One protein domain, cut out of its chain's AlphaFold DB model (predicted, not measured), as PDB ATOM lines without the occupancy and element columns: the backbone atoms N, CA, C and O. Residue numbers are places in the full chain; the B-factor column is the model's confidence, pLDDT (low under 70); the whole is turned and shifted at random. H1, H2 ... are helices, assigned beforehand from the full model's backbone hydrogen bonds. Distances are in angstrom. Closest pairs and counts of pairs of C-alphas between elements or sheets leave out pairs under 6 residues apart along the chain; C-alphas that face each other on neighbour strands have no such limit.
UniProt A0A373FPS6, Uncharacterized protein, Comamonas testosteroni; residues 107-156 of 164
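What this domain is: This is residues 107 to 156 of the 164 residues of an uncharacterized protein of Comamonas testosteroni (UniProt A0A373FPS6). Two short helices, H1 and H2, pack crosswise into a small body, and a longer helix, H3, runs past H1; residues 148 to 156, of which 148 to 154 belong to H3, stick out of the body. The printed part has 50 residues with three named helices, H1, H2 and H3 in that order, and no named strand; the class is all helix. It is compact, with a radius of gyration of the C-alphas of 11.0 A, and spans 35 by 22 by 17 A.

Where its parts are: H1, residues 107 to 116, begins at C-alpha 107 (156.744, 180.033, 127.164) and is 14.3 A long. H2, residues 124 to 129, measures 8.6 A. H3, residues 137 to 154, measures 25.4 A and ends at C-alpha 154 (167.782, 175.071, 112.660).

How they stand to each other: H1 and H2 touch at a steep tilt of 62 degrees, opposite ways; their closest C-alphas, of Met 111 and Ser 128, are 5.5 A apart. H1 and H3 only just touch, with 3 pairs of C-alphas within 8 A, about perpendicular at 75 degrees. H3 touches H1 with residues 143 to 146 alone; the closest C-alphas, of Leu 113 and Ile 143, are 6.8 A apart. H2 and H3 are apart. In H1, H2 and H3 every O i to N i+4 pair is within hydrogen-bond range.

The domain as a whole: The C-alphas farthest apart, of Glu 122 and Arg 156, are 35.3 A apart. The printed part has no cut, and both links are short. No printed residue is under 70 in pLDDT.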
ATOM      1  N   GLN A 107     156.042 179.439 126.017       93.31
ATOM      2  CA  GLN A 107     156.744 180.033 127.164       93.31
ATOM      3  C   GLN A 107     158.068 179.324 127.498       93.31
ATOM      4  O   GLN A 107     159.077 179.985 127.711       93.31
ATOM      5  N   ARG A 108     158.105 177.986 127.416       94.75
ATOM      6  CA  ARG A 108     159.331 177.188 127.608       94.75
ATOM      7  C   ARG A 108     160.493 177.608 126.695       94.75
ATOM      8  O   ARG A 108     161.639 177.602 127.124       94.75
ATOM      9  N   TRP A 109     160.204 177.983 125.448       94.81
ATOM     10  CA  TRP A 109     161.217 178.409 124.481       94.81
ATOM     11  C   TRP A 109     161.699 179.827 124.765       94.81
ATOM     12  O   TRP A 109     162.892 180.091 124.663       94.81
ATOM     13  N   ARG A 110     160.795 180.718 125.185       94.62
ATOM     14  CA  ARG A 110     161.163 182.063 125.645       94.62
ATOM     15  C   ARG A 110     162.080 182.005 126.865       94.62
ATOM     16  O   ARG A 110     163.118 182.649 126.865       94.62
ATOM     17  N   MET A 111     161.746 181.175 127.854       94.81
ATOM     18  CA  MET A 111     162.590 180.954 129.036       94.81
ATOM     19  C   MET A 111     163.973 180.402 128.661       94.81
ATOM     20  O   MET A 111     164.982 180.892 129.157       94.81
ATOM     21  N   ALA A 112     164.037 179.420 127.754       94.44
ATOM     22  CA  ALA A 112     165.309 178.867 127.286       94.44
ATOM     23  C   ALA A 112     166.174 179.907 126.552       94.44
ATOM     24  O   ALA A 112     167.388 179.927 126.736       94.44
ATOM     25  N   LEU A 113     165.563 180.786 125.750       94.06
ATOM     26  CA  LEU A 113     166.268 181.881 125.077       94.06
ATOM     27  C   LEU A 113     166.827 182.904 126.068       94.06
ATOM     28  O   LEU A 113     167.961 183.336 125.897       94.06
ATOM     29  N   LEU A 114     166.060 183.268 127.100       93.81
ATOM     30  CA  LEU A 114     166.524 184.183 128.147       93.81
ATOM     31  C   LEU A 114     167.744 183.615 128.884       93.81
ATOM     32  O   LEU A 114     168.752 184.304 129.004       93.81
ATOM     33  N   LEU A 115     167.695 182.331 129.255       93.25
ATOM     34  CA  LEU A 115     168.829 181.623 129.854       93.25
ATOM     35  C   LEU A 115     170.054 181.587 128.930       93.25
ATOM     36  O   LEU A 115     171.169 181.834 129.376       93.25
ATOM     37  N   LEU A 116     169.856 181.307 127.636       93.19
ATOM     38  CA  LEU A 116     170.945 181.292 126.654       93.19
ATOM     39  C   LEU A 116     171.619 182.664 126.520       93.19
ATOM     40  O   LEU A 116     172.829 182.741 126.337       93.19
ATOM     41  N   CYS A 117     170.840 183.738 126.631       92.19
ATOM     42  CA  CYS A 117     171.332 185.111 126.552       92.19
ATOM     43  C   CYS A 117     171.935 185.619 127.871       92.19
ATOM     44  O   CYS A 117     172.365 186.770 127.919       92.19
ATOM     45  N   GLY A 118     171.952 184.800 128.931       90.19
ATOM     46  CA  GLY A 118     172.412 185.207 130.260       90.19
ATOM     47  C   GLY A 118     171.520 186.266 130.913       90.19
ATOM     48  O   GLY A 118     172.010 187.077 131.694       90.19
ATOM     49  N   VAL A 119     170.230 186.308 130.555       87.75
ATOM     50  CA  VAL A 119     169.257 187.199 131.193       87.75
ATOM     51  C   VAL A 119     168.758 186.524 132.463       87.75
ATOM     52  O   VAL A 119     167.967 185.582 132.405       87.75
ATOM     53  N   ASP A 120     169.221 187.027 133.604       81.00
ATOM     54  CA  ASP A 120     168.879 186.506 134.923       81.00
ATOM     55  C   ASP A 120     167.824 187.369 135.628       81.00
ATOM     56  O   ASP A 120     167.778 188.593 135.493       81.00
ATOM     57  N   GLY A 121     166.981 186.725 136.435       79.00
ATOM     58  CA  GLY A 121     166.053 187.404 137.336       79.00
ATOM     59  C   GLY A 121     165.333 186.439 138.269       79.00
ATOM     60  O   GLY A 121     165.441 185.221 138.131       79.00
ATOM     61  N   GLU A 122     164.588 186.994 139.226       74.69
ATOM     62  CA  GLU A 122     163.956 186.240 140.323       74.69
ATOM     63  C   GLU A 122     162.960 185.177 139.832       74.69
ATOM     64  O   GLU A 122     162.843 184.104 140.422       74.69
ATOM     65  N   SER A 123     162.265 185.448 138.722       87.94
ATOM     66  CA  SER A 123     161.333 184.514 138.091       87.94
ATOM     67  C   SER A 123     161.472 184.533 136.573       87.94
ATOM     68  O   SER A 123     161.026 185.452 135.884       87.94
ATOM     69  N   MET A 124     162.028 183.452 136.024       88.44
ATOM     70  CA  MET A 124     162.156 183.269 134.576       88.44
ATOM     71  C   MET A 124     160.788 183.192 133.876       88.44
ATOM     72  O   MET A 124     160.632 183.607 132.727       88.44
ATOM     73  N   ALA A 125     159.770 182.689 134.582       88.75
ATOM     74  CA  ALA A 125     158.402 182.648 134.081       88.75
ATOM     75  C   ALA A 125     157.845 184.063 133.881       88.75
ATOM     76  O   ALA A 125     157.244 184.333 132.840       88.75
ATOM     77  N   GLU A 126     158.104 184.968 134.827       90.56
ATOM     78  CA  GLU A 126     157.686 186.365 134.737       90.56
ATOM     79  C   GLU A 126     158.450 187.101 133.634       90.56
ATOM     80  O   GLU A 126     157.823 187.690 132.753       90.56
ATOM     81  N   LEU A 127     159.783 186.981 133.601       89.88
ATOM     82  CA  LEU A 127     160.614 187.593 132.558       89.88
ATOM     83  C   LEU A 127     160.182 187.161 131.156       89.88
ATOM     84  O   LEU A 127     160.020 187.993 130.269       89.88
ATOM     85  N   SER A 128     159.904 185.869 130.965       91.56
ATOM     86  CA  SER A 128     159.436 185.356 129.675       91.56
ATOM     87  C   SER A 128     158.078 185.918 129.249       91.56
ATOM     88  O   SER A 128     157.771 185.911 128.057       91.56
ATOM     89  N   SER A 129     157.256 186.381 130.197       90.88
ATOM     90  CA  SER A 129     155.906 186.897 129.953       90.88
ATOM     91  C   SER A 129     155.849 188.395 129.654       90.88
ATOM     92  O   SER A 129     154.811 188.857 129.179       90.88
ATOM     93  N   ARG A 130     156.943 189.127 129.891       89.31
ATOM     94  CA  ARG A 130     157.039 190.566 129.625       89.31
ATOM     95  C   ARG A 130     156.986 190.873 128.140       89.31
ATOM     96  O   ARG A 130     157.347 190.041 127.296       89.31
ATOM     97  N   GLU A 131     156.535 192.083 127.826       88.25
ATOM     98  CA  GLU A 131     156.543 192.546 126.448       88.25
ATOM     99  C   GLU A 131     157.979 192.704 125.954       88.25
ATOM    100  O   GLU A 131     158.877 193.150 126.669       88.25
ATOM    101  N   PHE A 132     158.200 192.384 124.681       88.00
ATOM    102  CA  PHE A 132     159.528 192.447 124.088       88.00
ATOM    103  C   PHE A 132     160.127 193.862 124.138       88.00
ATOM    104  O   PHE A 132     161.340 194.017 124.219       88.00
ATOM    105  N   VAL A 133     159.281 194.899 124.129       85.31
ATOM    106  CA  VAL A 133     159.685 196.312 124.214       85.31
ATOM    107  C   VAL A 133     160.120 196.712 125.629       85.31
ATOM    108  O   VAL A 133     160.967 197.593 125.767       85.31
ATOM    109  N   GLU A 134     159.601 196.056 126.666       86.88
ATOM    110  CA  GLU A 134     159.941 196.345 128.067       86.88
ATOM    111  C   GLU A 134     161.338 195.840 128.444       86.88
ATOM    112  O   GLU A 134     161.951 196.355 129.378       86.88
ATOM    113  N   MET A 135     161.872 194.862 127.705       88.56
ATOM    114  CA  MET A 135     163.230 194.371 127.926       88.56
ATOM    115  C   MET A 135     164.275 195.453 127.600       88.56
ATOM    116  O   MET A 135     164.154 196.128 126.568       88.56
ATOM    117  N   PRO A 136     165.335 195.600 128.419       90.69
ATOM    118  CA  PRO A 136     166.445 196.502 128.152       90.69
ATOM    119  C   PRO A 136     167.044 196.327 126.743       90.69
ATOM    120  O   PRO A 136     167.173 195.204 126.249       90.69
ATOM    121  N   PRO A 137     167.484 197.420 126.083       89.06
ATOM    122  CA  PRO A 137     168.132 197.351 124.775       89.06
ATOM    123  C   PRO A 137     169.253 196.302 124.627       89.06
ATOM    124  O   PRO A 137     169.235 195.621 123.596       89.06
ATOM    125  N   PRO A 138     170.193 196.123 125.585       90.25
ATOM    126  CA  PRO A 138     171.243 195.110 125.446       90.25
ATOM    127  C   PRO A 138     170.685 193.680 125.433       90.25
ATOM    128  O   PRO A 138     171.079 192.878 124.589       90.25
ATOM    129  N   GLU A 139     169.706 193.375 126.285       91.56
ATOM    130  CA  GLU A 139     169.071 192.052 126.346       91.56
ATOM    131  C   GLU A 139     168.326 191.738 125.047       91.56
ATOM    132  O   GLU A 139     168.483 190.664 124.463       91.56
ATOM    133  N   ARG A 140     167.583 192.714 124.509       92.69
ATOM    134  CA  ARG A 140     166.906 192.556 123.213       92.69
ATOM    135  C   ARG A 140     167.889 192.278 122.082       92.69
ATOM    136  O   ARG A 140     167.566 191.517 121.170       92.69
ATOM    137  N   GLN A 141     169.063 192.909 122.099       93.12
ATOM    138  CA  GLN A 141     170.097 192.666 121.095       93.12
ATOM    139  C   GLN A 141     170.671 191.253 121.211       93.12
ATOM    140  O   GLN A 141     170.773 190.591 120.178       93.12
ATOM    141  N   ALA A 142     170.953 190.779 122.428       93.88
ATOM    142  CA  ALA A 142     171.421 189.416 122.684       93.88
ATOM    143  C   ALA A 142     170.409 188.361 122.200       93.88
ATOM    144  O   ALA A 142     170.746 187.461 121.429       93.88
ATOM    145  N   ILE A 143     169.127 188.542 122.531       93.50
ATOM    146  CA  ILE A 143     168.052 187.654 122.066       93.50
ATOM    147  C   ILE A 143     167.973 187.660 120.535       93.50
ATOM    148  O   ILE A 143     167.872 186.608 119.901       93.50
ATOM    149  N   LYS A 144     168.066 188.837 119.902       94.50
ATOM    150  CA  LYS A 144     168.052 188.942 118.437       94.50
ATOM    151  C   LYS A 144     169.277 188.297 117.787       94.50
ATOM    152  O   LYS A 144     169.127 187.708 116.715       94.50
ATOM    153  N   SER A 145     170.475 188.402 118.365       95.12
ATOM    154  CA  SER A 145     171.659 187.721 117.821       95.12
ATOM    155  C   SER A 145     171.509 186.206 117.886       95.12
ATOM    156  O   SER A 145     171.741 185.544 116.870       95.12
ATOM    157  N   GLU A 146     171.023 185.677 119.010       94.56
ATOM    158  CA  GLU A 146     170.786 184.243 119.176       94.56
ATOM    159  C   GLU A 146     169.689 183.730 118.241       94.56
ATOM    160  O   GLU A 146     169.873 182.725 117.560       94.56
ATOM    161  N   LEU A 147     168.582 184.458 118.079       93.69
ATOM    162  CA  LEU A 147     167.526 184.077 117.135       93.69
ATOM    163  C   LEU A 147     168.010 184.066 115.676       93.69
ATOM    164  O   LEU A 147     167.645 183.174 114.906       93.69
ATOM    165  N   ARG A 148     168.866 185.017 115.273       94.25
ATOM    166  CA  ARG A 148     169.479 185.012 113.929       94.25
ATOM    167  C   ARG A 148     170.428 183.830 113.740       94.25
ATOM    168  O   ARG A 148     170.515 183.284 112.638       94.25
ATOM    169  N   LEU A 149     171.157 183.440 114.782       92.88
ATOM    170  CA  LEU A 149     171.997 182.246 114.775       92.88
ATOM    171  C   LEU A 149     171.125 180.989 114.666       92.88
ATOM    172  O   LEU A 149     171.298 180.210 113.725       92.88
ATOM    173  N   ALA A 150     170.132 180.843 115.540       91.50
ATOM    174  CA  ALA A 150     169.191 179.731 115.566       91.50
ATOM    175  C   ALA A 150     168.480 179.551 114.218       91.50
ATOM    176  O   ALA A 150     168.443 178.444 113.688       91.50
ATOM    177  N   LYS A 151     168.007 180.635 113.589       92.81
ATOM    178  CA  LYS A 151     167.399 180.589 112.248       92.81
ATOM    179  C   LYS A 151     168.345 179.989 111.201       92.81
ATOM    180  O   LYS A 151     167.909 179.202 110.360       92.81
ATOM    181  N   ARG A 152     169.638 180.331 111.242       92.19
ATOM    182  CA  ARG A 152     170.650 179.790 110.314       92.19
ATOM    183  C   ARG A 152     170.967 178.317 110.580       92.19
ATOM    184  O   ARG A 152     171.187 177.582 109.623       92.19
ATOM    185  N   LEU A 153     170.998 177.892 111.843       91.75
ATOM    186  CA  LEU A 153     171.319 176.509 112.207       91.75
ATOM    187  C   LEU A 153     170.117 175.571 112.054       91.75
ATOM    188  O   LEU A 153     170.217 174.547 111.382       91.75
ATOM    189  N   PHE A 154     168.967 175.928 112.624       90.31
ATOM    190  CA  PHE A 154     167.782 175.071 112.660       90.31
ATOM    191  C   PHE A 154     167.108 174.903 111.303       90.31
ATOM    192  O   PHE A 154     166.546 173.844 111.044       90.31
ATOM    193  N   SER A 155     167.236 175.873 110.392       89.25
ATOM    194  CA  SER A 155     166.747 175.712 109.013       89.25
ATOM    195  C   SER A 155     167.413 174.555 108.257       89.25
ATOM    196  O   SER A 155     166.845 174.060 107.289       89.25
ATOM    197  N   ARG A 156     168.589 174.090 108.701       88.69
ATOM    198  CA  ARG A 156     169.302 172.952 108.101       88.69
ATOM    199  C   ARG A 156     168.923 171.603 108.719       88.69
ATOM    200  O   ARG A 156     169.282 170.567 108.166       88.69
TER     201      ARG A 156